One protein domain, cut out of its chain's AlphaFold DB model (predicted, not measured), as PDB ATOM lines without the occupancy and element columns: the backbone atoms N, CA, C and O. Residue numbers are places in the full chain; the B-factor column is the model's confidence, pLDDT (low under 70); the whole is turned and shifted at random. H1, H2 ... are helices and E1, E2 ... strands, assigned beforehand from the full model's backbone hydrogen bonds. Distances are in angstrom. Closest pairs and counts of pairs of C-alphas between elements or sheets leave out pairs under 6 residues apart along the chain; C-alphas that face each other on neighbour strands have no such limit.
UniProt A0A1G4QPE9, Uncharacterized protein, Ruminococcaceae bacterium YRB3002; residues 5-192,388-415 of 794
ATOM      1  N   VAL A   5     177.181 166.538 142.536       95.25
ATOM      2  CA  VAL A   5     177.949 165.361 142.094       95.25
ATOM      3  C   VAL A   5     179.320 165.340 142.759       95.25
ATOM      4  O   VAL A   5     180.013 166.354 142.797       95.25
ATOM      5  N   TYR A   6     179.709 164.175 143.270       96.44
ATOM      6  CA  TYR A   6     181.054 163.899 143.769       96.44
ATOM      7  C   TYR A   6     181.864 163.171 142.691       96.44
ATOM      8  O   TYR A   6     181.332 162.292 142.013       96.44
ATOM      9  N   LEU A   7     183.139 163.528 142.525       95.81
ATOM     10  CA  LEU A   7     184.010 162.960 141.490       95.81
ATOM     11  C   LEU A   7     185.110 162.113 142.116       95.81
ATOM     12  O   LEU A   7     185.933 162.623 142.871       95.81
ATOM     13  N   PHE A   8     185.144 160.829 141.768       94.81
ATOM     14  CA  PHE A   8     186.151 159.870 142.242       94.81
ATOM     15  C   PHE A   8     187.503 160.124 141.552       94.81
ATOM     16  O   PHE A   8     188.567 159.788 142.066       94.81
ATOM     17  N   GLU A   9     187.462 160.754 140.379       93.25
ATOM     18  CA  GLU A   9     188.605 161.140 139.556       93.25
ATOM     19  C   GLU A   9     189.439 162.264 140.201       93.25
ATOM     20  O   GLU A   9     190.574 162.493 139.795       93.25
ATOM     21  N   LEU A  10     188.890 162.951 141.213       93.69
ATOM     22  CA  LEU A  10     189.567 163.992 141.996       93.69
ATOM     23  C   LEU A  10     190.062 163.499 143.366       93.69
ATOM     24  O   LEU A  10     190.450 164.318 144.198       93.69
ATOM     25  N   ASP A  11     190.011 162.191 143.641       91.50
ATOM     26  CA  ASP A  11     190.555 161.626 144.883       91.50
ATOM     27  C   ASP A  11     192.041 161.998 145.061       91.50
ATOM     28  O   ASP A  11     192.807 162.079 144.101       91.50
ATOM     29  N   SER A  12     192.462 162.248 146.296       86.19
ATOM     30  CA  SER A  12     193.805 162.723 146.624       86.19
ATOM     31  C   SER A  12     194.910 161.694 146.337       86.19
ATOM     32  O   SER A  12     196.032 162.077 146.013       86.19
ATOM     33  N   VAL A  13     194.570 160.399 146.283       85.88
ATOM     34  CA  VAL A  13     195.487 159.309 145.876       85.88
ATOM     35  C   VAL A  13     195.748 159.242 144.363       85.88
ATOM     36  O   VAL A  13     196.529 158.410 143.897       85.88
ATOM     37  N   ARG A  14     195.111 160.110 143.566       86.81
ATOM     38  CA  ARG A  14     195.366 160.253 142.125       86.81
ATOM     39  C   ARG A  14     196.649 161.041 141.909       86.81
ATOM     40  O   ARG A  14     196.647 162.270 141.821       86.81
ATOM     41  N   LYS A  15     197.762 160.312 141.870       82.44
ATOM     42  CA  LYS A  15     199.104 160.896 141.904       82.44
ATOM     43  C   LYS A  15     199.739 161.063 140.535       82.44
ATOM     44  O   LYS A  15     200.673 161.845 140.459       82.44
ATOM     45  N   THR A  16     199.276 160.413 139.467       85.19
ATOM     46  CA  THR A  16     199.951 160.525 138.159       85.19
ATOM     47  C   THR A  16     199.486 161.723 137.330       85.19
ATOM     48  O   THR A  16     198.355 162.186 137.465       85.19
ATOM     49  N   ASP A  17     200.317 162.235 136.418       86.88
ATOM     50  CA  ASP A  17     199.969 163.361 135.536       86.88
ATOM     51  C   ASP A  17     198.771 163.024 134.633       86.88
ATOM     52  O   ASP A  17     197.943 163.888 134.326       86.88
ATOM     53  N   LYS A  18     198.660 161.751 134.227       87.12
ATOM     54  CA  LYS A  18     197.515 161.235 133.466       87.12
ATOM     55  C   LYS A  18     196.233 161.295 134.295       87.12
ATOM     56  O   LYS A  18     195.216 161.759 133.790       87.12
ATOM     57  N   GLU A  19     196.279 160.856 135.549       89.19
ATOM     58  CA  GLU A  19     195.118 160.907 136.440       89.19
ATOM     59  C   GLU A  19     194.728 162.343 136.786       89.19
ATOM     60  O   GLU A  19     193.548 162.674 136.730       89.19
ATOM     61  N   ILE A  20     195.702 163.218 137.061       90.94
ATOM     62  CA  ILE A  20     195.449 164.645 137.298       90.94
ATOM     63  C   ILE A  20     194.749 165.260 136.084       90.94
ATOM     64  O   ILE A  20     193.760 165.975 136.242       90.94
ATOM     65  N   TRP A  21     195.217 164.970 134.866       92.06
ATOM     66  CA  TRP A  21     194.560 165.437 133.645       92.06
ATOM     67  C   TRP A  21     193.113 164.937 133.535       92.06
ATOM     68  O   TRP A  21     192.216 165.750 133.310       92.06
ATOM     69  N   GLU A  22     192.870 163.635 133.711       91.94
ATOM     70  CA  GLU A  22     191.514 163.076 133.628       91.94
ATOM     71  C   GLU A  22     190.598 163.613 134.737       91.94
ATOM     72  O   GLU A  22     189.437 163.905 134.465       91.94
ATOM     73  N   GLY A  23     191.115 163.856 135.944       93.81
ATOM     74  CA  GLY A  23     190.372 164.494 137.032       93.81
ATOM     75  C   GLY A  23     189.978 165.938 136.716       93.81
ATOM     76  O   GLY A  23     188.811 166.311 136.839       93.81
ATOM     77  N   GLN A  24     190.921 166.756 136.234       95.00
ATOM     78  CA  GLN A  24     190.643 168.145 135.837       95.00
ATOM     79  C   GLN A  24     189.706 168.226 134.625       95.00
ATOM     80  O   GLN A  24     188.859 169.120 134.537       95.00
ATOM     81  N   LYS A  25     189.824 167.269 133.701       95.00
ATOM     82  CA  LYS A  25     188.907 167.113 132.575       95.00
ATOM     83  C   LYS A  25     187.511 166.732 133.054       95.00
ATOM     84  O   LYS A  25     186.571 167.426 132.682       95.00
ATOM     85  N   ALA A  26     187.369 165.721 133.909       95.44
ATOM     86  CA  ALA A  26     186.086 165.311 134.479       95.44
ATOM     87  C   ALA A  26     185.398 166.474 135.211       95.44
ATOM     88  O   ALA A  26     184.225 166.742 134.956       95.44
ATOM     89  N   LEU A  27     186.146 167.232 136.022       96.69
ATOM     90  CA  LEU A  27     185.664 168.459 136.661       96.69
ATOM     91  C   LEU A  27     185.096 169.441 135.628       96.69
ATOM     92  O   LEU A  27     183.944 169.851 135.725       96.69
ATOM     93  N   CYS A  28     185.874 169.795 134.605       95.44
ATOM     94  CA  CYS A  28     185.433 170.745 133.584       95.44
ATOM     95  C   CYS A  28     184.229 170.238 132.776       95.44
ATOM     96  O   CYS A  28     183.335 171.024 132.461       95.44
ATOM     97  N   GLU A  29     184.186 168.947 132.445       94.50
ATOM     98  CA  GLU A  29     183.100 168.314 131.691       94.50
ATOM     99  C   GLU A  29     181.786 168.255 132.478       94.50
ATOM    100  O   GLU A  29     180.716 168.497 131.912       94.50
ATOM    101  N   GLU A  30     181.838 168.017 133.787       94.88
ATOM    102  CA  GLU A  30     180.646 168.087 134.634       94.88
ATOM    103  C   GLU A  30     180.071 169.500 134.700       94.88
ATOM    104  O   GLU A  30     178.855 169.684 134.566       94.88
ATOM    105  N   LEU A  31     180.948 170.497 134.819       93.69
ATOM    106  CA  LEU A  31     180.560 171.897 134.930       93.69
ATOM    107  C   LEU A  31     180.010 172.455 133.609       93.69
ATOM    108  O   LEU A  31     178.874 172.919 133.570       93.69
ATOM    109  N   ARG A  32     180.784 172.401 132.513       90.56
ATOM    110  CA  ARG A  32     180.399 173.006 131.215       90.56
ATOM    111  C   ARG A  32     179.546 172.097 130.332       90.56
ATOM    112  O   ARG A  32     178.916 172.566 129.387       90.56
ATOM    113  N   GLY A  33     179.612 170.786 130.559       88.69
ATOM    114  CA  GLY A  33     178.976 169.775 129.720       88.69
ATOM    115  C   GLY A  33     177.637 169.322 130.284       88.69
ATOM    116  O   GLY A  33     176.603 169.458 129.625       88.69
ATOM    117  N   ASN A  34     177.642 168.786 131.504       90.44
ATOM    118  CA  ASN A  34     176.419 168.306 132.157       90.44
ATOM    119  C   ASN A  34     175.643 169.417 132.878       90.44
ATOM    120  O   ASN A  34     174.429 169.281 133.063       90.44
ATOM    121  N   GLY A  35     176.309 170.515 133.244       89.12
ATOM    122  CA  GLY A  35     175.704 171.595 134.018       89.12
ATOM    123  C   GLY A  35     175.334 171.148 135.429       89.12
ATOM    124  O   GLY A  35     174.267 171.516 135.918       89.12
ATOM    125  N   ASN A  36     176.158 170.273 136.011       92.38
ATOM    126  CA  ASN A  36     176.056 169.834 137.397       92.38
ATOM    127  C   ASN A  36     176.904 170.739 138.299       92.38
ATOM    128  O   ASN A  36     177.862 171.364 137.846       92.38
ATOM    129  N   THR A  37     176.591 170.747 139.591       93.88
ATOM    130  CA  THR A  37     177.427 171.353 140.625       93.88
ATOM    131  C   THR A  37     178.322 170.274 141.217       93.88
ATOM    132  O   THR A  37     177.836 169.270 141.745       93.88
ATOM    133  N   VAL A  38     179.634 170.484 141.162       96.50
ATOM    134  CA  VAL A  38     180.602 169.547 141.739       96.50
ATOM    135  C   VAL A  38     180.782 169.843 143.224       96.50
ATOM    136  O   VAL A  38     180.956 170.993 143.625       96.50
ATOM    137  N   VAL A  39     180.742 168.801 144.049       96.00
ATOM    138  CA  VAL A  39     180.980 168.897 145.490       96.00
ATOM    139  C   VAL A  39     182.308 168.237 145.823       96.00
ATOM    140  O   VAL A  39     182.480 167.042 145.597       96.00
ATOM    141  N   LEU A  40     183.228 169.018 146.382       96.56
ATOM    142  CA  LEU A  40     184.515 168.536 146.868       96.56
ATOM    143  C   LEU A  40     184.451 168.252 148.366       96.56
ATOM    144  O   LEU A  40     183.778 168.952 149.131       96.56
ATOM    145  N   THR A  41     185.194 167.242 148.802       93.94
ATOM    146  CA  THR A  41     185.504 167.066 150.226       93.94
ATOM    147  C   THR A  41     186.723 167.903 150.597       93.94
ATOM    148  O   THR A  41     187.511 168.295 149.732       93.94
ATOM    149  N   PHE A  42     186.915 168.171 151.893       92.06
ATOM    150  CA  PHE A  42     188.121 168.867 152.344       92.06
ATOM    151  C   PHE A  42     189.400 168.146 151.902       92.06
ATOM    152  O   PHE A  42     190.309 168.796 151.395       92.06
ATOM    153  N   ASN A  43     189.425 166.814 152.031       89.38
ATOM    154  CA  ASN A  43     190.557 165.963 151.663       89.38
ATOM    155  C   ASN A  43     190.930 166.122 150.178       89.38
ATOM    156  O   ASN A  43     192.079 166.422 149.874       89.38
ATOM    157  N   GLN A  44     189.958 166.047 149.260       92.38
ATOM    158  CA  GLN A  44     190.225 166.215 147.825       92.38
ATOM    159  C   GLN A  44     190.878 167.552 147.486       92.38
ATOM    160  O   GLN A  44     191.717 167.600 146.596       92.38
ATOM    161  N   LEU A  45     190.503 168.632 148.177       91.81
ATOM    162  CA  LEU A  45     191.057 169.956 147.911       91.81
ATOM    163  C   LEU A  45     192.450 170.134 148.516       91.81
ATOM    164  O   LEU A  45     193.332 170.676 147.852       91.81
ATOM    165  N   VAL A  46     192.633 169.738 149.781       89.38
ATOM    166  CA  VAL A  46     193.888 170.017 150.483       89.38
ATOM    167  C   VAL A  46     194.933 168.955 150.211       89.38
ATOM    168  O   VAL A  46     196.058 169.334 149.969       89.38
ATOM    169  N   ASP A  47     194.602 167.669 150.173       87.00
ATOM    170  CA  ASP A  47     195.592 166.585 150.128       87.00
ATOM    171  C   ASP A  47     195.865 166.047 148.709       87.00
ATOM    172  O   ASP A  47     196.584 165.076 148.524       87.00
ATOM    173  N   SER A  48     195.310 166.653 147.659       88.12
ATOM    174  CA  SER A  48     195.556 166.186 146.290       88.12
ATOM    175  C   SER A  48     196.815 166.804 145.680       88.12
ATOM    176  O   SER A  48     196.948 168.033 145.618       88.12
ATOM    177  N   ARG A  49     197.684 165.958 145.098       88.25
ATOM    178  CA  ARG A  49     198.803 166.411 144.246       88.25
ATOM    179  C   ARG A  49     198.303 167.322 143.120       88.25
ATOM    180  O   ARG A  49     198.990 168.280 142.771       88.25
ATOM    181  N   ALA A  50     197.105 167.066 142.583       88.25
ATOM    182  CA  ALA A  50     196.504 167.885 141.531       88.25
ATOM    183  C   ALA A  50     196.430 169.359 141.948       88.25
ATOM    184  O   ALA A  50     196.994 170.223 141.279       88.25
ATOM    185  N   PHE A  51     195.784 169.658 143.077       91.12
ATOM    186  CA  PHE A  51     195.646 171.038 143.535       91.12
ATOM    187  C   PHE A  51     196.972 171.607 144.039       91.12
ATOM    188  O   PHE A  51     197.293 172.746 143.706       91.12
ATOM    189  N   PHE A  52     197.785 170.827 144.756       89.81
ATOM    190  CA  PHE A  52     199.087 171.297 145.240       89.81
ATOM    191  C   PHE A  52     200.018 171.743 144.094       89.81
ATOM    192  O   PHE A  52     200.649 172.799 144.177       89.81
ATOM    193  N   CYS A  53     200.048 171.004 142.978       85.44
ATOM    194  CA  CYS A  53     200.818 171.377 141.789       85.44
ATOM    195  C   CYS A  53     200.251 172.613 141.072       85.44
ATOM    196  O   CYS A  53     201.018 173.511 140.700       85.44
ATOM    197  N   LEU A  54     198.931 172.629 140.851       90.31
ATOM    198  CA  LEU A  54     198.257 173.565 139.946       90.31
ATOM    199  C   LEU A  54     197.961 174.930 140.585       90.31
ATOM    200  O   LEU A  54     197.958 175.933 139.881       90.31
ATOM    201  N   LEU A  55     197.761 175.012 141.903       92.94
ATOM    202  CA  LEU A  55     197.400 176.267 142.587       92.94
ATOM    203  C   LEU A  55     198.506 177.325 142.605       92.94
ATOM    204  O   LEU A  55     198.246 178.486 142.913       92.94
ATOM    205  N   ALA A  56     199.736 176.940 142.283       86.50
ATOM    206  CA  ALA A  56     200.825 177.891 142.122       86.50
ATOM    207  C   ALA A  56     200.785 178.630 140.769       86.50
ATOM    208  O   ALA A  56     201.471 179.637 140.606       86.50
ATOM    209  N   ASP A  57     199.983 178.152 139.811       89.31
ATOM    210  CA  ASP A  57     199.635 178.896 138.603       89.31
ATOM    211  C   ASP A  57     198.517 179.900 138.924       89.31
ATOM    212  O   ASP A  57     197.402 179.531 139.298       89.31
ATOM    213  N   GLU A  58     198.817 181.196 138.801       90.38
ATOM    214  CA  GLU A  58     197.893 182.261 139.213       90.38
ATOM    215  C   GLU A  58     196.594 182.299 138.398       90.38
ATOM    216  O   GLU A  58     195.561 182.732 138.914       90.38
ATOM    217  N   GLU A  59     196.646 181.899 137.124       93.88
ATOM    218  CA  GLU A  59     195.474 181.848 136.245       93.88
ATOM    219  C   GLU A  59     194.557 180.698 136.676       93.88
ATOM    220  O   GLU A  59     193.393 180.943 136.993       93.88
ATOM    221  N   TYR A  60     195.100 179.487 136.837       95.12
ATOM    222  CA  TYR A  60     194.347 178.343 137.350       95.12
ATOM    223  C   TYR A  60     193.732 178.615 138.732       95.12
ATOM    224  O   TYR A  60     192.542 178.374 138.937       95.12
ATOM    225  N   ALA A  61     194.511 179.144 139.683       95.44
ATOM    226  CA  ALA A  61     194.021 179.416 141.036       95.44
ATOM    227  C   ALA A  61     192.895 180.459 141.048       95.44
ATOM    228  O   ALA A  61     191.912 180.315 141.779       95.44
ATOM    229  N   ARG A  62     193.010 181.509 140.224       96.31
ATOM    230  CA  ARG A  62     191.967 182.530 140.066       96.31
ATOM    231  C   ARG A  62     190.686 181.931 139.503       96.31
ATOM    232  O   ARG A  62     189.618 182.194 140.053       96.31
ATOM    233  N   ASP A  63     190.805 181.135 138.447       96.88
ATOM    234  CA  ASP A  63     189.670 180.502 137.784       96.88
ATOM    235  C   ASP A  63     188.970 179.498 138.707       96.88
ATOM    236  O   ASP A  63     187.745 179.512 138.815       96.88
ATOM    237  N   LEU A  64     189.731 178.690 139.453       96.88
ATOM    238  CA  LEU A  64     189.174 177.767 140.440       96.88
ATOM    239  C   LEU A  64     188.378 178.513 141.519       96.88
ATOM    240  O   LEU A  64     187.246 178.138 141.816       96.88
ATOM    241  N   VAL A  65     188.942 179.582 142.094       96.81
ATOM    242  CA  VAL A  65     188.235 180.389 143.103       96.81
ATOM    243  C   VAL A  65     186.976 181.027 142.515       96.81
ATOM    244  O   VAL A  65     185.941 181.043 143.176       96.81
ATOM    245  N   HIS A  66     187.020 181.491 141.267       95.62
ATOM    246  CA  HIS A  66     185.845 182.040 140.594       95.62
ATOM    247  C   HIS A  66     184.720 181.003 140.437       95.62
ATOM    248  O   HIS A  66     183.558 181.318 140.686       95.62
ATOM    249  N   LEU A  67     185.043 179.742 140.118       95.50
ATOM    250  CA  LEU A  67     184.053 178.652 140.057       95.50
ATOM    251  C   LEU A  67     183.354 178.403 141.407       95.50
ATOM    252  O   LEU A  67     182.156 178.100 141.443       95.50
ATOM    253  N   PHE A  68     184.072 178.579 142.518       95.56
ATOM    254  CA  PHE A  68     183.479 178.591 143.856       95.56
ATOM    255  C   PHE A  68     182.595 179.830 144.086       95.56
ATOM    256  O   PHE A  68     181.476 179.703 144.582       95.56
ATOM    257  N   GLU A  69     183.056 181.023 143.695       93.00
ATOM    258  CA  GLU A  69     182.328 182.294 143.861       93.00
ATOM    259  C   GLU A  69     180.989 182.330 143.094       93.00
ATOM    260  O   GLU A  69     180.032 182.969 143.550       93.00
ATOM    261  N   ILE A  70     180.893 181.636 141.953       90.94
ATOM    262  CA  ILE A  70     179.642 181.485 141.185       90.94
ATOM    263  C   ILE A  70     178.782 180.288 141.634       90.94
ATOM    264  O   ILE A  70     177.671 180.130 141.132       90.94
ATOM    265  N   GLY A  71     179.264 179.462 142.571       91.00
ATOM    266  CA  GLY A  71     178.497 178.387 143.217       91.00
ATOM    267  C   GLY A  71     178.388 177.067 142.445       91.00
ATOM    268  O   GLY A  71     177.593 176.209 142.832       91.00
ATOM    269  N   VAL A  72     179.166 176.882 141.372       92.56
ATOM    270  CA  VAL A  72     179.172 175.632 140.580       92.56
ATOM    271  C   VAL A  72     180.138 174.581 141.134       92.56
ATOM    272  O   VAL A  72     180.007 173.399 140.821       92.56
ATOM    273  N   ILE A  73     181.075 174.992 141.994       95.69
ATOM    274  CA  ILE A  73     181.827 174.097 142.878       95.69
ATOM    275  C   ILE A  73     181.474 174.447 144.322       95.69
ATOM    276  O   ILE A  73     181.421 175.620 144.696       95.69
ATOM    277  N   ARG A  74     181.213 173.428 145.139       95.56
ATOM    278  CA  ARG A  74     180.870 173.557 146.561       95.56
ATOM    279  C   ARG A  74     181.698 172.596 147.405       95.56
ATOM    280  O   ARG A  74     182.307 171.670 146.877       95.56
ATOM    281  N   ILE A  75     181.728 172.817 148.714       95.81
ATOM    282  CA  ILE A  75     182.491 171.999 149.662       95.81
ATOM    283  C   ILE A  75     181.538 171.354 150.654       95.81
ATOM    284  O   ILE A  75     180.752 172.047 151.297       95.81
ATOM    285  N   SER A  76     181.624 170.037 150.808       92.75
ATOM    286  CA  SER A  76     180.879 169.336 151.852       92.75
ATOM    287  C   SER A  76     181.570 169.509 153.197       92.75
ATOM    288  O   SER A  76     182.717 169.093 153.369       92.75
ATOM    289  N   GLN A  77     180.860 170.083 154.165       90.81
ATOM    290  CA  GLN A  77     181.310 170.097 155.552       90.81
ATOM    291  C   GLN A  77     181.212 168.697 156.167       90.81
ATOM    292  O   GLN A  77     180.393 167.868 155.760       90.81
ATOM    293  N   PHE A  78     182.055 168.434 157.166       82.25
ATOM    294  CA  PHE A  78     182.136 167.135 157.828       82.25
ATOM    295  C   PHE A  78     182.502 167.279 159.308       82.25
ATOM    296  O   PHE A  78     183.454 167.984 159.664       82.25
ATOM    297  N   GLY A  79     181.775 166.557 160.164       78.69
ATOM    298  CA  GLY A  79     181.966 166.589 161.613       78.69
ATOM    299  C   GLY A  79     181.696 167.978 162.189       78.69
ATOM    300  O   GLY A  79     180.637 168.556 161.958       78.69
ATOM    301  N   ASP A  80     182.664 168.505 162.931       78.06
ATOM    302  CA  ASP A  80     182.665 169.847 163.520       78.06
ATOM    303  C   ASP A  80     183.549 170.848 162.742       78.06
ATOM    304  O   ASP A  80     183.810 171.957 163.218       78.06
ATOM    305  N   ASN A  81     184.005 170.477 161.535       86.38
ATOM    306  CA  ASN A  81     184.795 171.349 160.665       86.38
ATOM    307  C   ASN A  81     183.886 172.217 159.792       86.38
ATOM    308  O   ASN A  81     183.216 171.720 158.884       86.38
ATOM    309  N   ARG A  82     183.913 173.528 160.033       88.56
ATOM    310  CA  ARG A  82     183.174 174.527 159.258       88.56
ATOM    311  C   ARG A  82     183.926 175.010 158.023       88.56
ATOM    312  O   ARG A  82     183.282 175.311 157.022       88.56
ATOM    313  N   THR A  83     185.254 175.106 158.088       92.94
ATOM    314  CA  THR A  83     186.083 175.660 157.004       92.94
ATOM    315  C   THR A  83     187.228 174.735 156.612       92.94
ATOM    316  O   THR A  83     187.637 173.849 157.364       92.94
ATOM    317  N   ILE A  84     187.783 174.983 155.424       94.31
ATOM    318  CA  ILE A  84     188.941 174.255 154.893       94.31
ATOM    319  C   ILE A  84     190.170 174.494 155.779       94.31
ATOM    320  O   ILE A  84     190.887 173.551 156.105       94.31
ATOM    321  N   SER A  85     190.390 175.742 156.214       94.06
ATOM    322  CA  SER A  85     191.491 176.092 157.119       94.06
ATOM    323  C   SER A  85     191.390 175.366 158.460       94.06
ATOM    324  O   SER A  85     192.394 174.864 158.958       94.06
ATOM    325  N   GLN A  86     190.181 175.248 159.020       91.06
ATOM    326  CA  GLN A  86     189.940 174.513 160.260       91.06
ATOM    327  C   GLN A  86     190.209 173.015 160.082       91.06
ATOM    328  O   GLN A  86     190.862 172.410 160.932       91.06
ATOM    329  N   TYR A  87     189.749 172.418 158.977       90.75
ATOM    330  CA  TYR A  87     190.037 171.017 158.666       90.75
ATOM    331  C   TYR A  87     191.548 170.760 158.582       90.75
ATOM    332  O   TYR A  87     192.048 169.851 159.244       90.75
ATOM    333  N   LEU A  88     192.277 171.601 157.843       90.62
ATOM    334  CA  LEU A  88     193.726 171.484 157.674       90.62
ATOM    335  C   LEU A  88     194.487 171.703 158.998       90.62
ATOM    336  O   LEU A  88     195.438 170.992 159.306       90.62
ATOM    337  N   LEU A  89     194.046 172.638 159.845       89.56
ATOM    338  CA  LEU A  89     194.601 172.814 161.193       89.56
ATOM    339  C   LEU A  89     194.421 171.569 162.075       89.56
ATOM    340  O   LEU A  89     195.309 171.240 162.867       89.56
ATOM    341  N   ASN A  90     193.284 170.885 161.943       85.12
ATOM    342  CA  ASN A  90     192.983 169.675 162.705       85.12
ATOM    343  C   ASN A  90     193.778 168.462 162.189       85.12
ATOM    344  O   ASN A  90     194.221 167.640 162.999       85.12
ATOM    345  N   SER A  91     193.998 168.349 160.872       84.12
ATOM    346  CA  SER A  91     194.833 167.288 160.286       84.12
ATOM    347  C   SER A  91     196.316 167.453 160.635       84.12
ATOM    348  O   SER A  91     197.011 166.461 160.798       84.12
ATOM    349  N   LEU A  92     196.785 168.685 160.852       85.38
ATOM    350  CA  LEU A  92     198.147 169.008 161.303       85.38
ATOM    351  C   LEU A  92     198.343 168.913 162.832       85.38
ATOM    352  O   LEU A  92     199.234 169.564 163.383       85.38
ATOM    353  N   SER A  93     197.472 168.220 163.570       75.56
ATOM    354  CA  SER A  93     197.619 168.083 165.030       75.56
ATOM    355  C   SER A  93     198.802 167.170 165.383       75.56
ATOM    356  O   SER A  93     199.009 166.146 164.748       75.56
ATOM    357  N   GLN A  94     199.588 167.538 166.404       62.69
ATOM    358  CA  GLN A  94     200.840 166.839 166.759       62.69
ATOM    359  C   GLN A  94     200.649 165.372 167.183       62.69
ATOM    360  O   GLN A  94     201.598 164.600 167.082       62.69
ATOM    361  N   ASP A  95     199.438 165.002 167.611       60.69
ATOM    362  CA  ASP A  95     199.075 163.655 168.071       60.69
ATOM    363  C   ASP A  95     198.551 162.750 166.934       60.69
ATOM    364  O   ASP A  95     197.938 161.716 167.207       60.69
ATOM    365  N   ARG A  96     198.668 163.168 165.666       64.38
ATOM    366  CA  ARG A  96     198.224 162.388 164.502       64.38
ATOM    367  C   ARG A  96     199.368 162.169 163.519       64.38
ATOM    368  O   ARG A  96     199.961 163.126 163.029       64.38
ATOM    369  N   GLU A  97     199.587 160.911 163.169       65.38
ATOM    370  CA  GLU A  97     200.396 160.491 162.023       65.38
ATOM    371  C   GLU A  97     199.495 160.474 160.783       65.38
ATOM    372  O   GLU A  97     199.015 159.437 160.338       65.38
ATOM    373  N   PHE A  98     199.133 161.665 160.301       68.94
ATOM    374  CA  PHE A  98     198.339 161.785 159.081       68.94
ATOM    375  C   PHE A  98     199.263 161.747 157.863       68.94
ATOM    376  O   PHE A  98     200.092 162.644 157.700       68.94
ATOM    377  N   ILE A  99     199.073 160.757 156.989       67.31
ATOM    378  CA  ILE A  99     199.791 160.677 155.717       67.31
ATOM    379  C   ILE A  99     199.112 161.597 154.708       67.31
ATOM    380  O   ILE A  99     197.982 161.348 154.286       67.31
ATOM    381  N   TYR A 100     199.831 162.630 154.273       75.94
ATOM    382  CA  TYR A 100     199.411 163.423 153.126       75.94
ATOM    383  C   TYR A 100     199.791 162.706 151.832       75.94
ATOM    384  O   TYR A 100     200.957 162.412 151.569       75.94
ATOM    385  N   SER A 101     198.800 162.426 150.995       73.69
ATOM    386  CA  SER A 101     199.009 161.795 149.697       73.69
ATOM    387  C   SER A 101     199.606 162.758 148.661       73.69
ATOM    388  O   SER A 101     200.341 162.303 147.779       73.69
ATOM    389  N   GLY A 102     199.335 164.065 148.779       73.88
ATOM    390  CA  GLY A 102     199.771 165.092 147.827       73.88
ATOM    391  C   GLY A 102     200.782 166.116 148.348       73.88
ATOM    392  O   GLY A 102     201.359 166.836 147.529       73.88
ATOM    393  N   TRP A 103     201.000 166.211 149.666       79.44
ATOM    394  CA  TRP A 103     201.962 167.155 150.252       79.44
ATOM    395  C   TRP A 103     203.298 166.474 150.549       79.44
ATOM    396  O   TRP A 103     203.303 165.435 151.206       79.44
ATOM    397  N   PRO A 104     204.435 167.095 150.196       80.31
ATOM    398  CA  PRO A 104     205.749 166.686 150.686       80.31
ATOM    399  C   PRO A 104     205.937 167.174 152.136       80.31
ATOM    400  O   PRO A 104     206.716 168.089 152.405       80.31
ATOM    401  N   LEU A 105     205.137 166.633 153.058       84.56
ATOM    402  CA  LEU A 105     205.122 166.983 154.477       84.56
ATOM    403  C   LEU A 105     205.058 165.703 155.314       84.56
ATOM    404  O   LEU A 105     204.053 164.996 155.277       84.56
ATOM    405  N   LYS A 106     206.104 165.447 156.102       82.88
ATOM    406  CA  LYS A 106     206.159 164.304 157.022       82.88
ATOM    407  C   LYS A 106     205.629 164.677 158.401       82.88
ATOM    408  O   LYS A 106     205.865 165.784 158.896       82.88
ATOM    409  N   SER A 107     204.989 163.726 159.075       81.75
ATOM    410  CA  SER A 107     204.463 163.903 160.441       81.75
ATOM    411  C   SER A 107     205.566 164.189 161.483       81.75
ATOM    412  O   SER A 107     205.321 164.799 162.536       81.75
ATOM    413  N   THR A 108     206.808 163.814 161.167       84.44
ATOM    414  CA  THR A 108     208.030 164.040 161.955       84.44
ATOM    415  C   THR A 108     208.619 165.449 161.798       84.44
ATOM    416  O   THR A 108     209.418 165.862 162.637       84.44
ATOM    417  N   GLN A 109     208.217 166.235 160.791       88.06
ATOM    418  CA  GLN A 109     208.747 167.585 160.525       88.06
ATOM    419  C   GLN A 109     208.074 168.650 161.401       88.06
ATOM    420  O   GLN A 109     207.333 169.523 160.935       88.06
ATOM    421  N   LYS A 110     208.321 168.584 162.714       88.31
ATOM    422  CA  LYS A 110     207.587 169.378 163.715       88.31
ATOM    423  C   LYS A 110     207.697 170.895 163.496       88.31
ATOM    424  O   LYS A 110     206.720 171.606 163.739       88.31
ATOM    425  N   ARG A 111     208.836 171.400 163.000       91.00
ATOM    426  CA  ARG A 111     209.051 172.842 162.750       91.00
ATOM    427  C   ARG A 111     208.247 173.358 161.558       91.00
ATOM    428  O   ARG A 111     207.556 174.371 161.693       91.00
ATOM    429  N   LEU A 112     208.266 172.637 160.437       91.94
ATOM    430  CA  LEU A 112     207.450 172.955 159.262       91.94
ATOM    431  C   LEU A 112     205.950 172.872 159.576       91.94
ATOM    432  O   LEU A 112     205.200 173.791 159.245       91.94
ATOM    433  N   ILE A 113     205.514 171.836 160.302       92.00
ATOM    434  CA  ILE A 113     204.126 171.721 160.775       92.00
ATOM    435  C   ILE A 113     203.754 172.933 161.636       92.00
ATOM    436  O   ILE A 113     202.706 173.543 161.427       92.00
ATOM    437  N   ALA A 114     204.612 173.330 162.580       92.19
ATOM    438  CA  ALA A 114     204.368 174.506 163.410       92.19
ATOM    439  C   ALA A 114     204.257 175.796 162.579       92.19
ATOM    440  O   ALA A 114     203.457 176.661 162.942       92.19
ATOM    441  N   LEU A 115     205.020 175.928 161.484       95.44
ATOM    442  CA  LEU A 115     204.968 177.072 160.559       95.44
ATOM    443  C   LEU A 115     203.634 177.149 159.837       95.44
ATOM    444  O   LEU A 115     202.980 178.192 159.843       95.44
ATOM    445  N   ILE A 116     203.179 176.028 159.294       94.81
ATOM    446  CA  ILE A 116     201.890 175.961 158.610       94.81
ATOM    447  C   ILE A 116     200.745 176.229 159.597       94.81
ATOM    448  O   ILE A 116     199.831 176.999 159.298       94.81
ATOM    449  N   ARG A 117     200.810 175.651 160.805       93.56
ATOM    450  CA  ARG A 117     199.792 175.846 161.846       93.56
ATOM    451  C   ARG A 117     199.655 177.308 162.247       93.56
ATOM    452  O   ARG A 117     198.552 177.835 162.169       93.56
ATOM    453  N   ARG A 118     200.750 177.977 162.634       94.31
ATOM    454  CA  ARG A 118     200.690 179.400 163.017       94.31
ATOM    455  C   ARG A 118     200.206 180.268 161.858       94.31
ATOM    456  O   ARG A 118     199.370 181.140 162.077       94.31
ATOM    457  N   SER A 119     200.618 179.943 160.632       95.75
ATOM    458  CA  SER A 119     200.167 180.652 159.436       95.75
ATOM    459  C   SER A 119     198.648 180.580 159.244       95.75
ATOM    460  O   SER A 119     197.997 181.582 158.966       95.75
ATOM    461  N   LEU A 120     198.052 179.402 159.444       94.94
ATOM    462  CA  LEU A 120     196.602 179.214 159.360       94.94
ATOM    463  C   LEU A 120     195.859 179.819 160.558       94.94
ATOM    464  O   LEU A 120     194.809 180.430 160.372       94.94
ATOM    465  N   THR A 121     196.391 179.669 161.775       93.06
ATOM    466  CA  THR A 121     195.788 180.204 163.006       93.06
ATOM    467  C   THR A 121     195.700 181.727 162.977       93.06
ATOM    468  O   THR A 121     194.662 182.278 163.332       93.06
ATOM    469  N   TYR A 122     196.755 182.400 162.519       95.44
ATOM    470  CA  TYR A 122     196.808 183.862 162.455       95.44
ATOM    471  C   TYR A 122     196.424 184.428 161.083       95.44
ATOM    472  O   TYR A 122     196.374 185.642 160.922       95.44
ATOM    473  N   SER A 123     196.109 183.565 160.106       96.06
ATOM    474  CA  SER A 123     195.871 183.957 158.707       96.06
ATOM    475  C   SER A 123     197.011 184.807 158.127       96.06
ATOM    476  O   SER A 123     196.778 185.727 157.345       96.06
ATOM    477  N   ASP A 124     198.244 184.490 158.521       96.44
ATOM    478  CA  ASP A 124     199.452 185.233 158.185       96.44
ATOM    479  C   ASP A 124     200.428 184.326 157.428       96.44
ATOM    480  O   ASP A 124     200.876 183.307 157.942       96.44
ATOM    481  N   LEU A 125     200.744 184.688 156.185       96.75
ATOM    482  CA  LEU A 125     201.677 183.944 155.332       96.75
ATOM    483  C   LEU A 125     203.030 184.652 155.172       96.75
ATOM    484  O   LEU A 125     203.841 184.221 154.349       96.75
ATOM    485  N   THR A 126     203.272 185.742 155.906       96.56
ATOM    486  CA  THR A 126     204.487 186.563 155.772       96.56
ATOM    487  C   THR A 126     205.748 185.769 156.073       96.56
ATOM    488  O   THR A 126     206.671 185.789 155.269       96.56
ATOM    489  N   GLU A 127     205.755 184.968 157.138       95.81
ATOM    490  CA  GLU A 127     206.925 184.163 157.491       95.81
ATOM    491  C   GLU A 127     207.277 183.137 156.398       95.81
ATOM    492  O   GLU A 127     208.438 183.012 156.011       95.81
ATOM    493  N   ILE A 128     206.278 182.455 155.818       94.62
ATOM    494  CA  ILE A 128     206.499 181.555 154.670       94.62
ATOM    495  C   ILE A 128     207.029 182.350 153.467       94.62
ATOM    496  O   ILE A 128     207.962 181.909 152.795       94.62
ATOM    497  N   SER A 129     206.454 183.524 153.195       92.25
ATOM    498  CA  SER A 129     206.898 184.418 152.120       92.25
ATOM    499  C   SER A 129     208.359 184.844 152.300       92.25
ATOM    500  O   SER A 129     209.123 184.832 151.337       92.25
ATOM    501  N   ASP A 130     208.785 185.149 153.522       94.00
ATOM    502  CA  ASP A 130     210.159 185.531 153.848       94.00
ATOM    503  C   ASP A 130     211.149 184.386 153.574       94.00
ATOM    504  O   ASP A 130     212.202 184.609 152.963       94.00
ATOM    505  N   TYR A 131     210.790 183.139 153.906       89.94
ATOM    506  CA  TYR A 131     211.574 181.956 153.517       89.94
ATOM    507  C   TYR A 131     211.648 181.776 151.994       89.94
ATOM    508  O   TYR A 131     212.721 181.503 151.445       89.94
ATOM    509  N   VAL A 132     210.527 181.958 151.290       86.75
ATOM    510  CA  VAL A 132     210.452 181.839 149.824       86.75
ATOM    511  C   VAL A 132     211.298 182.912 149.129       86.75
ATOM    512  O   VAL A 132     212.019 182.613 148.173       86.75
ATOM    513  N   ASN A 133     211.270 184.145 149.634       84.56
ATOM    514  CA  ASN A 133     212.006 185.283 149.078       84.56
ATOM    515  C   ASN A 133     213.485 185.314 149.498       84.56
ATOM    516  O   ASN A 133     214.263 186.087 148.941       84.56
ATOM    517  N   GLY A 134     213.903 184.437 150.417       83.25
ATOM    518  CA  GLY A 134     215.294 184.315 150.851       83.25
ATOM    519  C   GLY A 134     215.737 185.386 151.843       83.25
ATOM    520  O   GLY A 134     216.899 185.781 151.803       83.25
ATOM    521  N   VAL A 135     214.823 185.852 152.700       90.25
ATOM    522  CA  VAL A 135     215.141 186.716 153.850       90.25
ATOM    523  C   VAL A 135     215.946 185.934 154.895       90.25
ATOM    524  O   VAL A 135     216.932 186.448 155.418       90.25
ATOM    525  N   TYR A 136     215.562 184.680 155.145       89.69
ATOM    526  CA  TYR A 136     216.285 183.749 156.014       89.69
ATOM    527  C   TYR A 136     217.462 183.084 155.290       89.69
ATOM    528  O   TYR A 136     217.458 182.911 154.062       89.69
ATOM    529  N   SER A 137     218.463 182.674 156.068       90.44
ATOM    530  CA  SER A 137     219.634 181.937 155.590       90.44
ATOM    531  C   SER A 137     219.266 180.560 155.023       90.44
ATOM    532  O   SER A 137     218.169 180.029 155.221       90.44
ATOM    533  N   LYS A 138     220.200 179.955 154.280       86.19
ATOM    534  CA  LYS A 138     219.992 178.621 153.696       86.19
ATOM    535  C   LYS A 138     219.900 177.558 154.788       86.19
ATOM    536  O   LYS A 138     219.133 176.611 154.652       86.19
ATOM    537  N   GLU A 139     220.668 177.742 155.852       88.62
ATOM    538  CA  GLU A 139     220.707 176.891 157.031       88.62
ATOM    539  C   GLU A 139     219.361 176.928 157.760       88.62
ATOM    540  O   GLU A 139     218.789 175.871 158.002       88.62
ATOM    541  N   GLU A 140     218.796 178.117 157.999       91.19
ATOM    542  CA  GLU A 140     217.466 178.272 158.613       91.19
ATOM    543  C   GLU A 140     216.344 177.653 157.768       91.19
ATOM    544  O   GLU A 140     215.388 177.103 158.312       91.19
ATOM    545  N   LEU A 141     216.448 177.723 156.436       87.88
ATOM    546  CA  LEU A 141     215.488 177.080 155.538       87.88
ATOM    547  C   LEU A 141     215.568 175.549 155.617       87.88
ATOM    548  O   LEU A 141     214.534 174.889 155.678       87.88
ATOM    549  N   LEU A 142     216.773 174.974 155.608       87.94
ATOM    550  CA  LEU A 142     216.961 173.521 155.733       87.94
ATOM    551  C   LEU A 142     216.511 173.011 157.107       87.94
ATOM    552  O   LEU A 142     215.916 171.940 157.210       87.94
ATOM    553  N   ASP A 143     216.743 173.810 158.142       89.81
ATOM    554  CA  ASP A 143     216.354 173.543 159.523       89.81
ATOM    555  C   ASP A 143     214.822 173.400 159.688       89.81
ATOM    556  O   ASP A 143     214.347 172.711 160.592       89.81
ATOM    557  N   LEU A 144     213.999 173.988 158.807       90.12
ATOM    558  CA  LEU A 144     212.541 173.767 158.826       90.12
ATOM    559  C   LEU A 144     212.150 172.314 158.522       90.12
ATOM    560  O   LEU A 144     211.126 171.843 159.020       90.12
ATOM    561  N   PHE A 145     212.950 171.622 157.710       89.06
ATOM    562  CA  PHE A 145     212.663 170.278 157.204       89.06
ATOM    563  C   PHE A 145     213.270 169.163 158.067       89.06
ATOM    564  O   PHE A 145     213.120 167.990 157.721       89.06
ATOM    565  N   VAL A 146     213.930 169.510 159.179       89.44
ATOM    566  CA  VAL A 146     214.458 168.553 160.164       89.44
ATOM    567  C   VAL A 146     213.333 167.660 160.688       89.44
ATOM    568  O   VAL A 146     212.249 168.130 161.043       89.44
ATOM    569  N   GLU A 147     213.606 166.359 160.722       87.88
ATOM    570  CA  GLU A 147     212.687 165.349 161.235       87.88
ATOM    571  C   GLU A 147     213.011 165.060 162.702       87.88
ATOM    572  O   GLU A 147     214.177 164.966 163.074       87.88
ATOM    573  N   VAL A 148     211.989 164.879 163.536       86.19
ATOM    574  CA  VAL A 148     212.151 164.383 164.907       86.19
ATOM    575  C   VAL A 148     211.674 162.937 164.948       86.19
ATOM    576  O   VAL A 148     210.480 162.682 164.779       86.19
ATOM    577  N   LYS A 149     212.605 162.003 165.156       83.06
ATOM    578  CA  LYS A 149     212.344 160.562 165.298       83.06
ATOM    579  C   LYS A 149     212.856 160.110 166.658       83.06
ATOM    580  O   LYS A 149     213.993 160.421 167.003       83.06
ATOM    581  N   ASP A 150     212.011 159.444 167.439       76.62
ATOM    582  CA  ASP A 150     212.349 158.950 168.784       76.62
ATOM    583  C   ASP A 150     212.979 160.029 169.687       76.62
ATOM    584  O   ASP A 150     214.003 159.823 170.337       76.62
ATOM    585  N   GLY A 151     212.413 161.243 169.648       75.06
ATOM    586  CA  GLY A 151     212.898 162.397 170.416       75.06
ATOM    587  C   GLY A 151     214.215 163.007 169.921       75.06
ATOM    588  O   GLY A 151     214.691 163.978 170.507       75.06
ATOM    589  N   LYS A 152     214.805 162.488 168.838       81.69
ATOM    590  CA  LYS A 152     216.077 162.960 168.279       81.69
ATOM    591  C   LYS A 152     215.879 163.649 166.939       81.69
ATOM    592  O   LYS A 152     215.106 163.206 166.090       81.69
ATOM    593  N   GLU A 153     216.627 164.726 166.740       87.31
ATOM    594  CA  GLU A 153     216.683 165.424 165.462       87.31
ATOM    595  C   GLU A 153     217.491 164.615 164.446       87.31
ATOM    596  O   GLU A 153     218.651 164.255 164.665       87.31
ATOM    597  N   VAL A 154     216.870 164.346 163.305       84.62
ATOM    598  CA  VAL A 154     217.466 163.674 162.158       84.62
ATOM    599  C   VAL A 154     217.532 164.677 161.016       84.62
ATOM    600  O   VAL A 154     216.543 165.328 160.667       84.62
ATOM    601  N   ARG A 155     218.724 164.813 160.422       74.06
ATOM    602  CA  ARG A 155     218.914 165.698 159.268       74.06
ATOM    603  C   ARG A 155     217.990 165.276 158.121       74.06
ATOM    604  O   ARG A 155     217.869 164.077 157.872       74.06
ATOM    605  N   PRO A 156     217.390 166.237 157.399       68.25
ATOM    606  CA  PRO A 156     216.533 165.919 156.268       68.25
ATOM    607  C   PRO A 156     217.312 165.153 155.193       68.25
ATOM    608  O   PRO A 156     218.480 165.441 154.926       68.25
ATOM    609  N   GLU A 157     216.644 164.205 154.534       61.53
ATOM    610  CA  GLU A 157     217.189 163.492 153.365       61.53
ATOM    611  C   GLU A 157     217.469 164.447 152.188       61.53
ATOM    612  O   GLU A 157     218.355 164.193 151.367       61.53
ATOM    613  N   MET A 158     216.744 165.573 152.124       63.06
ATOM    614  CA  MET A 158     216.924 166.620 151.117       63.06
ATOM    615  C   MET A 158     218.273 167.329 151.286       63.06
ATOM    616  O   MET A 158     218.556 167.936 152.318       63.06
ATOM    617  N   LYS A 159     219.094 167.326 150.229       55.75
ATOM    618  CA  LYS A 159     220.402 168.010 150.215       55.75
ATOM    619  C   LYS A 159     220.363 169.420 149.612       55.75
ATOM    620  O   LYS A 159     221.377 170.114 149.656       55.75
ATOM    621  N   ASN A 160     219.240 169.849 149.022       72.31
ATOM    622  CA  ASN A 160     219.178 171.060 148.200       72.31
ATOM    623  C   ASN A 160     218.148 172.084 148.710       72.31
ATOM    624  O   ASN A 160     216.944 171.895 148.579       72.31
ATOM    625  N   TYR A 161     218.621 173.236 149.198       75.44
ATOM    626  CA  TYR A 161     217.760 174.334 149.665       75.44
ATOM    627  C   TYR A 161     216.832 174.903 148.572       75.44
ATOM    628  O   TYR A 161     215.812 175.515 148.893       75.44
ATOM    629  N   HIS A 162     217.165 174.734 147.284       73.81
ATOM    630  CA  HIS A 162     216.291 175.147 146.183       73.81
ATOM    631  C   HIS A 162     214.993 174.334 146.144       73.81
ATOM    632  O   HIS A 162     213.938 174.904 145.872       73.81
ATOM    633  N   GLU A 163     215.063 173.039 146.457       76.88
ATOM    634  CA  GLU A 163     213.903 172.149 146.533       76.88
ATOM    635  C   GLU A 163     213.012 172.534 147.720       76.88
ATOM    636  O   GLU A 163     211.821 172.782 147.541       76.88
ATOM    637  N   CYS A 164     213.607 172.741 148.901       81.19
ATOM    638  CA  CYS A 164     212.900 173.232 150.089       81.19
ATOM    639  C   CYS A 164     212.165 174.556 149.816       81.19
ATOM    640  O   CYS A 164     210.990 174.712 150.150       81.19
ATOM    641  N   ARG A 165     212.840 175.511 149.162       83.25
ATOM    642  CA  ARG A 165     212.248 176.805 148.792       83.25
ATOM    643  C   ARG A 165     211.088 176.643 147.814       83.25
ATOM    644  O   ARG A 165     210.077 177.330 147.938       83.25
ATOM    645  N   PHE A 166     211.237 175.755 146.837       82.44
ATOM    646  CA  PHE A 166     210.208 175.483 145.842       82.44
ATOM    647  C   PHE A 166     208.961 174.846 146.467       82.44
ATOM    648  O   PHE A 166     207.845 175.292 146.199       82.44
ATOM    649  N   ILE A 167     209.150 173.882 147.369       85.25
ATOM    650  CA  ILE A 167     208.071 173.268 148.148       85.25
ATOM    651  C   ILE A 167     207.343 174.321 148.990       85.25
ATOM    652  O   ILE A 167     206.116 174.401 148.929       85.25
ATOM    653  N   LEU A 168     208.072 175.186 149.708       88.94
ATOM    654  CA  LEU A 168     207.458 176.273 150.479       88.94
ATOM    655  C   LEU A 168     206.669 177.248 149.599       88.94
ATOM    656  O   LEU A 168     205.608 177.712 150.006       88.94
ATOM    657  N   TRP A 169     207.135 177.534 148.382       88.00
ATOM    658  CA  TRP A 169     206.389 178.366 147.436       88.00
ATOM    659  C   TRP A 169     205.073 177.708 146.990       88.00
ATOM    660  O   TRP A 169     204.040 178.382 146.918       88.00
ATOM    661  N   LYS A 170     205.059 176.392 146.738       87.50
ATOM    662  CA  LYS A 170     203.813 175.652 146.461       87.50
ATOM    663  C   LYS A 170     202.878 175.670 147.674       87.50
ATOM    664  O   LYS A 170     201.703 176.012 147.531       87.50
ATOM    665  N   MET A 171     203.411 175.412 148.872       91.50
ATOM    666  CA  MET A 171     202.660 175.482 150.131       91.50
ATOM    667  C   MET A 171     202.053 176.870 150.352       91.50
ATOM    668  O   MET A 171     200.867 176.967 150.655       91.50
ATOM    669  N   TYR A 172     202.809 177.947 150.123       94.31
ATOM    670  CA  TYR A 172     202.312 179.321 150.214       94.31
ATOM    671  C   TYR A 172     201.064 179.541 149.346       94.31
ATOM    672  O   TYR A 172     200.064 180.081 149.820       94.31
ATOM    673  N   ASN A 173     201.086 179.094 148.086       93.88
ATOM    674  CA  ASN A 173     199.964 179.285 147.162       93.88
ATOM    675  C   ASN A 173     198.743 178.425 147.514       93.88
ATOM    676  O   ASN A 173     197.604 178.894 147.400       93.88
ATOM    677  N   LEU A 174     198.964 177.200 147.998       94.31
ATOM    678  CA  LEU A 174     197.883 176.372 148.524       94.31
ATOM    679  C   LEU A 174     197.250 177.020 149.761       94.31
ATOM    680  O   LEU A 174     196.037 177.222 149.779       94.31
ATOM    681  N   LEU A 175     198.046 177.427 150.754       95.94
ATOM    682  CA  LEU A 175     197.550 178.068 151.977       95.94
ATOM    683  C   LEU A 175     196.823 179.384 151.681       95.94
ATOM    684  O   LEU A 175     195.740 179.621 152.216       95.94
ATOM    685  N   LYS A 176     197.351 180.205 150.767       96.50
ATOM    686  CA  LYS A 176     196.692 181.425 150.276       96.50
ATOM    687  C   LYS A 176     195.307 181.124 149.700       96.50
ATOM    688  O   LYS A 176     194.346 181.833 150.002       96.50
ATOM    689  N   THR A 177     195.190 180.071 148.892       95.88
ATOM    690  CA  THR A 177     193.912 179.658 148.296       95.88
ATOM    691  C   THR A 177     192.957 179.097 149.350       95.88
ATOM    692  O   THR A 177     191.793 179.493 149.386       95.88
ATOM    693  N   VAL A 178     193.449 178.240 150.250       95.56
ATOM    694  CA  VAL A 178     192.685 177.675 151.375       95.56
ATOM    695  C   VAL A 178     192.102 178.779 152.252       95.56
ATOM    696  O   VAL A 178     190.912 178.736 152.568       95.56
ATOM    697  N   LEU A 179     192.902 179.787 152.613       96.56
ATOM    698  CA  LEU A 179     192.438 180.936 153.389       96.56
ATOM    699  C   LEU A 179     191.370 181.717 152.617       96.56
ATOM    700  O   LEU A 179     190.296 181.960 153.160       96.56
ATOM    701  N   ARG A 180     191.601 182.030 151.333       95.94
ATOM    702  CA  ARG A 180     190.625 182.757 150.503       95.94
ATOM    703  C   ARG A 180     189.283 182.031 150.408       95.94
ATOM    704  O   ARG A 180     188.250 182.647 150.649       95.94
ATOM    705  N   LEU A 181     189.290 180.735 150.100       96.62
ATOM    706  CA  LEU A 181     188.072 179.920 150.031       96.62
ATOM    707  C   LEU A 181     187.395 179.785 151.402       96.62
ATOM    708  O   LEU A 181     186.169 179.764 151.486       96.62
ATOM    709  N   SER A 182     188.172 179.767 152.490       95.94
ATOM    710  CA  SER A 182     187.633 179.715 153.854       95.94
ATOM    711  C   SER A 182     186.754 180.920 154.211       95.94
ATOM    712  O   SER A 182     185.849 180.769 155.029       95.94
ATOM    713  N   PHE A 183     186.943 182.072 153.558       93.88
ATOM    714  CA  PHE A 183     186.110 183.266 153.752       93.88
ATOM    715  C   PHE A 183     184.801 183.271 152.939       93.88
ATOM    716  O   PHE A 183     183.908 184.074 153.222       93.88
ATOM    717  N   ILE A 184     184.636 182.385 151.949       93.62
ATOM    718  CA  ILE A 184     183.443 182.360 151.089       93.62
ATOM    719  C   ILE A 184     182.376 181.441 151.705       93.62
ATOM    720  O   ILE A 184     182.222 180.288 151.322       93.62
ATOM    721  N   HIS A 185     181.606 181.947 152.667       89.38
ATOM    722  CA  HIS A 185     180.625 181.151 153.427       89.38
ATOM    723  C   HIS A 185     179.551 180.440 152.575       89.38
ATOM    724  O   HIS A 185     179.020 179.415 152.992       89.38
ATOM    725  N   THR A 186     179.240 180.935 151.375       88.81
ATOM    726  CA  THR A 186     178.203 180.365 150.493       88.81
ATOM    727  C   THR A 186     178.612 179.057 149.808       88.81
ATOM    728  O   THR A 186     177.749 178.339 149.289       88.81
ATOM    729  N   ILE A 187     179.907 178.717 149.794       93.25
ATOM    730  CA  ILE A 187     180.411 177.521 149.096       93.25
ATOM    731  C   ILE A 187     180.138 176.234 149.869       93.25
ATOM    732  O   ILE A 187     180.209 175.157 149.286       93.25
ATOM    733  N   TYR A 188     179.837 176.329 151.163       93.38
ATOM    734  CA  TYR A 188     179.687 175.170 152.032       93.38
ATOM    735  C   TYR A 188     178.297 174.544 151.927       93.38
ATOM    736  O   TYR A 188     177.282 175.234 151.819       93.38
ATOM    737  N   ILE A 189     178.274 173.215 151.955       90.62
ATOM    738  CA  ILE A 189     177.081 172.390 152.114       90.62
ATOM    739  C   ILE A 189     177.133 171.806 153.521       90.62
ATOM    740  O   ILE A 189     178.141 171.202 153.897       90.62
ATOM    741  N   ASP A 190     176.045 171.983 154.270       88.75
ATOM    742  CA  ASP A 190     175.925 171.458 155.627       88.75
ATOM    743  C   ASP A 190     176.125 169.932 155.650       88.75
ATOM    744  O   ASP A 190     175.695 169.230 154.722       88.75
ATOM    745  N   PRO A 191     176.714 169.385 156.728       85.75
ATOM    746  CA  PRO A 191     176.837 167.947 156.900       85.75
ATOM    747  C   PRO A 191     175.481 167.253 156.791       85.75
ATOM    748  O   PRO A 191     174.460 167.752 157.275       85.75
ATOM    749  N   ARG A 192     175.463 166.051 156.216       82.94
ATOM    750  CA  ARG A 192     174.271 165.200 156.225       82.94
ATOM    751  C   ARG A 192     173.816 164.973 157.672       82.94
ATOM    752  O   ARG A 192     174.611 164.562 158.519       82.94
ATOM    753  N   LEU A 388     201.277 172.160 131.775       82.88
ATOM    754  CA  LEU A 388     200.553 172.996 132.739       82.88
ATOM    755  C   LEU A 388     199.563 173.937 132.034       82.88
ATOM    756  O   LEU A 388     198.378 173.979 132.360       82.88
ATOM    757  N   LYS A 389     200.014 174.601 130.961       88.44
ATOM    758  CA  LYS A 389     199.173 175.500 130.162       88.44
ATOM    759  C   LYS A 389     197.981 174.804 129.503       88.44
ATOM    760  O   LYS A 389     196.998 175.481 129.205       88.44
ATOM    761  N   LYS A 390     198.023 173.489 129.247       90.75
ATOM    762  CA  LYS A 390     196.841 172.758 128.749       90.75
ATOM    763  C   LYS A 390     195.750 172.701 129.814       90.75
ATOM    764  O   LYS A 390     194.599 172.976 129.483       90.75
ATOM    765  N   VAL A 391     196.115 172.376 131.056       90.56
ATOM    766  CA  VAL A 391     195.184 172.295 132.191       90.56
ATOM    767  C   VAL A 391     194.618 173.674 132.512       90.56
ATOM    768  O   VAL A 391     193.399 173.833 132.537       90.56
ATOM    769  N   THR A 392     195.481 174.687 132.648       92.81
ATOM    770  CA  THR A 392     195.054 176.075 132.881       92.81
ATOM    771  C   THR A 392     194.087 176.533 131.792       92.81
ATOM    772  O   THR A 392     192.979 176.966 132.085       92.81
ATOM    773  N   LYS A 393     194.431 176.327 130.512       93.44
ATOM    774  CA  LYS A 393     193.562 176.712 129.394       93.44
ATOM    775  C   LYS A 393     192.199 176.017 129.440       93.44
ATOM    776  O   LYS A 393     191.203 176.653 129.109       93.44
ATOM    777  N   LEU A 394     192.147 174.735 129.803       94.12
ATOM    778  CA  LEU A 394     190.886 174.007 129.939       94.12
ATOM    779  C   LEU A 394     190.001 174.642 131.023       94.12
ATOM    780  O   LEU A 394     188.817 174.875 130.777       94.12
ATOM    781  N   MET A 395     190.589 174.981 132.172       95.00
ATOM    782  CA  MET A 395     189.897 175.652 133.272       95.00
ATOM    783  C   MET A 395     189.370 177.037 132.854       95.00
ATOM    784  O   MET A 395     188.179 177.316 133.006       95.00
ATOM    785  N   SER A 396     190.201 177.862 132.212       95.06
ATOM    786  CA  SER A 396     189.811 179.201 131.739       95.06
ATOM    787  C   SER A 396     188.772 179.169 130.615       95.06
ATOM    788  O   SER A 396     187.975 180.096 130.445       95.06
ATOM    789  N   GLU A 397     188.777 178.119 129.789       93.12
ATOM    790  CA  GLU A 397     187.713 177.860 128.814       93.12
ATOM    791  C   GLU A 397     186.388 177.543 129.522       93.12
ATOM    792  O   GLU A 397     185.365 178.116 129.151       93.12
ATOM    793  N   THR A 398     186.407 176.717 130.568       94.00
ATOM    794  CA  THR A 398     185.226 176.391 131.383       94.00
ATOM    795  C   THR A 398     184.640 177.618 132.080       94.00
ATOM    796  O   THR A 398     183.458 177.902 131.886       94.00
ATOM    797  N   VAL A 399     185.455 178.383 132.819       94.50
ATOM    798  CA  VAL A 399     185.024 179.618 133.505       94.50
ATOM    799  C   VAL A 399     184.325 180.562 132.536       94.50
ATOM    800  O   VAL A 399     183.195 180.988 132.767       94.50
ATOM    801  N   ARG A 400     184.953 180.803 131.387       91.00
ATOM    802  CA  ARG A 400     184.417 181.714 130.381       91.00
ATOM    803  C   ARG A 400     183.058 181.278 129.831       91.00
ATOM    804  O   ARG A 400     182.197 182.127 129.612       91.00
ATOM    805  N   LEU A 401     182.863 179.983 129.577       90.56
ATOM    806  CA  LEU A 401     181.582 179.471 129.081       90.56
ATOM    807  C   LEU A 401     180.463 179.644 130.116       90.56
ATOM    808  O   LEU A 401     179.339 179.987 129.749       90.56
ATOM    809  N   LEU A 402     180.775 179.448 131.397       90.62
ATOM    810  CA  LEU A 402     179.825 179.620 132.497       90.62
ATOM    811  C   LEU A 402     179.505 181.097 132.768       90.62
ATOM    812  O   LEU A 402     178.356 181.432 133.067       90.62
ATOM    813  N   ASP A 403     180.480 181.989 132.587       88.38
ATOM    814  CA  ASP A 403     180.280 183.436 132.700       88.38
ATOM    815  C   ASP A 403     179.288 183.961 131.667       88.38
ATOM    816  O   ASP A 403     178.436 184.788 131.998       88.38
ATOM    817  N   TYR A 404     179.315 183.434 130.436       83.88
ATOM    818  CA  TYR A 404     178.312 183.803 129.438       83.88
ATOM    819  C   TYR A 404     176.892 183.538 129.941       83.88
ATOM    820  O   TYR A 404     175.992 184.313 129.630       83.88
ATOM    821  N   MET A 405     176.667 182.487 130.729       80.44
ATOM    822  CA  MET A 405     175.342 182.154 131.255       80.44
ATOM    823  C   MET A 405     174.910 183.003 132.458       80.44
ATOM    824  O   MET A 405     173.754 182.907 132.859       80.44
ATOM    825  N   ASN A 406     175.786 183.827 133.052       72.75
ATOM    826  CA  ASN A 406     175.578 184.380 134.399       72.75
ATOM    827  C   ASN A 406     175.211 183.284 135.417       72.75
ATOM    828  O   ASN A 406     174.261 183.444 136.189       72.75
ATOM    829  N   ALA A 407     175.956 182.172 135.417       62.72
ATOM    830  CA  ALA A 407     175.649 180.967 136.197       62.72
ATOM    831  C   ALA A 407     175.318 181.237 137.681       62.72
ATOM    832  O   ALA A 407     174.463 180.563 138.251       62.72
ATOM    833  N   LYS A 408     175.897 182.289 138.277       59.72
ATOM    834  CA  LYS A 408     175.603 182.741 139.645       59.72
ATOM    835  C   LYS A 408     174.109 182.979 139.923       59.72
ATOM    836  O   LYS A 408     173.634 182.602 140.985       59.72
ATOM    837  N   LYS A 409     173.355 183.563 138.980       57.62
ATOM    838  CA  LYS A 409     171.903 183.799 139.138       57.62
ATOM    839  C   LYS A 409     171.067 182.519 139.033       57.62
ATOM    840  O   LYS A 409     169.929 182.507 139.482       57.62
ATOM    841  N   GLU A 410     171.599 181.467 138.412       55.91
ATOM    842  CA  GLU A 410     170.913 180.175 138.255       55.91
ATOM    843  C   GLU A 410     171.284 179.168 139.356       55.91
ATOM    844  O   GLU A 410     170.548 178.207 139.575       55.91
ATOM    845  N   ALA A 411     172.416 179.375 140.036       51.16
ATOM    846  CA  ALA A 411     172.858 178.574 141.175       51.16
ATOM    847  C   ALA A 411     172.130 178.933 142.486       51.16
ATOM    848  O   ALA A 411     172.204 178.171 143.452       51.16
ATOM    849  N   GLU A 412     171.421 180.067 142.530       48.56
ATOM    850  CA  GLU A 412     170.553 180.416 143.654       48.56
ATOM    851  C   GLU A 412     169.379 179.423 143.736       48.56
ATOM    852  O   GLU A 412     168.691 179.188 142.737       48.56
ATOM    853  N   PRO A 413     169.144 178.796 144.903       49.28
ATOM    854  CA  PRO A 413     168.086 177.810 145.050       49.28
ATOM    855  C   PRO A 413     166.724 178.464 144.796       49.28
ATOM    856  O   PRO A 413     166.315 179.381 145.498       49.28
ATOM    857  N   THR A 414     165.993 177.975 143.794       46.22
ATOM    858  CA  THR A 414     164.558 178.258 143.682       46.22
ATOM    859  C   THR A 414     163.845 177.666 144.895       46.22
ATOM    860  O   THR A 414     164.039 176.483 145.156       46.22
ATOM    861  N   ASP A 415     162.970 178.434 145.558       41.56
ATOM    862  CA  ASP A 415     162.136 178.081 146.738       41.56
ATOM    863  C   ASP A 415     161.244 176.820 146.601       41.56
ATOM    864  O   ASP A 415     160.361 176.552 147.416       41.56
TER     865      ASP A 415
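What this domain is: This is residues 5 to 192 and 388 to 415 of the 794 residues of an uncharacterized protein of Ruminococcaceae bacterium YRB3002 (UniProt A0A1G4QPE9). This is an elongated, mostly helical body in two halves, with the long helix H9 running from one into the other. In the first half H1, H10 and H4 lie side by side, H10 between the other two, next to a small sheet of E1 and E2; in the second, H5, H7 and H8 each pack on a part of H9, H6 packs on H5 and H7, and the strand hairpin E3 and E4 lies at the far end. The printed part has 216 residues with eleven named helices and four named strands, in the order H1 E1 H2 H3 H4 E2 H5 H6 H7 H8 E3 E4 H9 H10 H11; E1 and E2 are parallel, E3 and E4 antiparallel. It is compact, with a radius of gyration of the C-alphas of 18.1 A, and spans 58 by 37 by 29 A.

How they stand to each other: H1, residues 17 to 34, touches H10, residues 388 to 404, at a shallow tilt of 9 degrees, the same way; their closest C-alphas are those of Arg 32 and Thr 398, 5.9 A apart. E1, residues 37 to 40, and E2, residues 73 to 76, are parallel neighbours, with N 40 and O 74 within hydrogen-bond range at 2.9 A. With H2, residues 42 to 46, H3, residues 49 to 54, and H4, residues 58 to 69, they form a strand-helix-strand unit, two parallel neighbour strands with helices between them. H4 touches H10 at a shallow tilt of 34 degrees, only just short of steep, closest at the C-alphas of Tyr 60 and Thr 392, 5.1 A. H5, residues 84 to 91, touches H2, closest at the C-alphas of Ile 84 and Phe 42, 6.0 A. H5 and H6, residues 110 to 122, are a helical hairpin, closest at the C-alphas of Leu 89 and Arg 117, 6.0 A. E3, residues 147 to 149, and E4, residues 152 to 154, are an antiparallel hairpin, with N 154 and O 147 2.8 A apart. H9, residues 161 to 182, is the hub, touching five helices: H3, H4, H5, H7, residues 126 to 133, and H8, residues 138 to 143. H7 has the closest pair of these, the C-alphas of Val 132 and Arg 165, 5.4 A, at a tilt of 37 degrees, only just steep. Residues 161 to 165 of H9 alone touch H8, and residues 170 to 174 alone touch H3, about perpendicular at 89 degrees. H11, residues 407 to 410, and H10 meet only through their link. In H1 to H10 every O i to N i+4 pair is within hydrogen-bond range; H11 is too short for such a pair.

Where its parts are: H1 begins at C-alpha 17, (199.969, 163.361, 135.536), and is 24.3 A long from first to last C-alpha. H4 is 16.2 A long and H6 18.1 A. H9, the longest helix, runs 30.9 A from C-alpha 161 at (217.760, 174.334, 149.665) to C-alpha 182 at (187.633, 179.715, 153.854). H10 is 24.9 A long. E1 is 9.9 A and E2 10.2 A long.

The domain as a whole: The two C-alphas farthest apart are those of Lys 152 and Asp 415, 60.0 A. Residues 193 to 387 are not printed, and C-alphas 192 and 388 are 36.1 A apart across this cut. The link from H5 to H6 is long, with 18 residues. The mean pLDDT of the printed part is 87.0; residues 94 to 99, 156 to 159 and 407 to 415 are under 70.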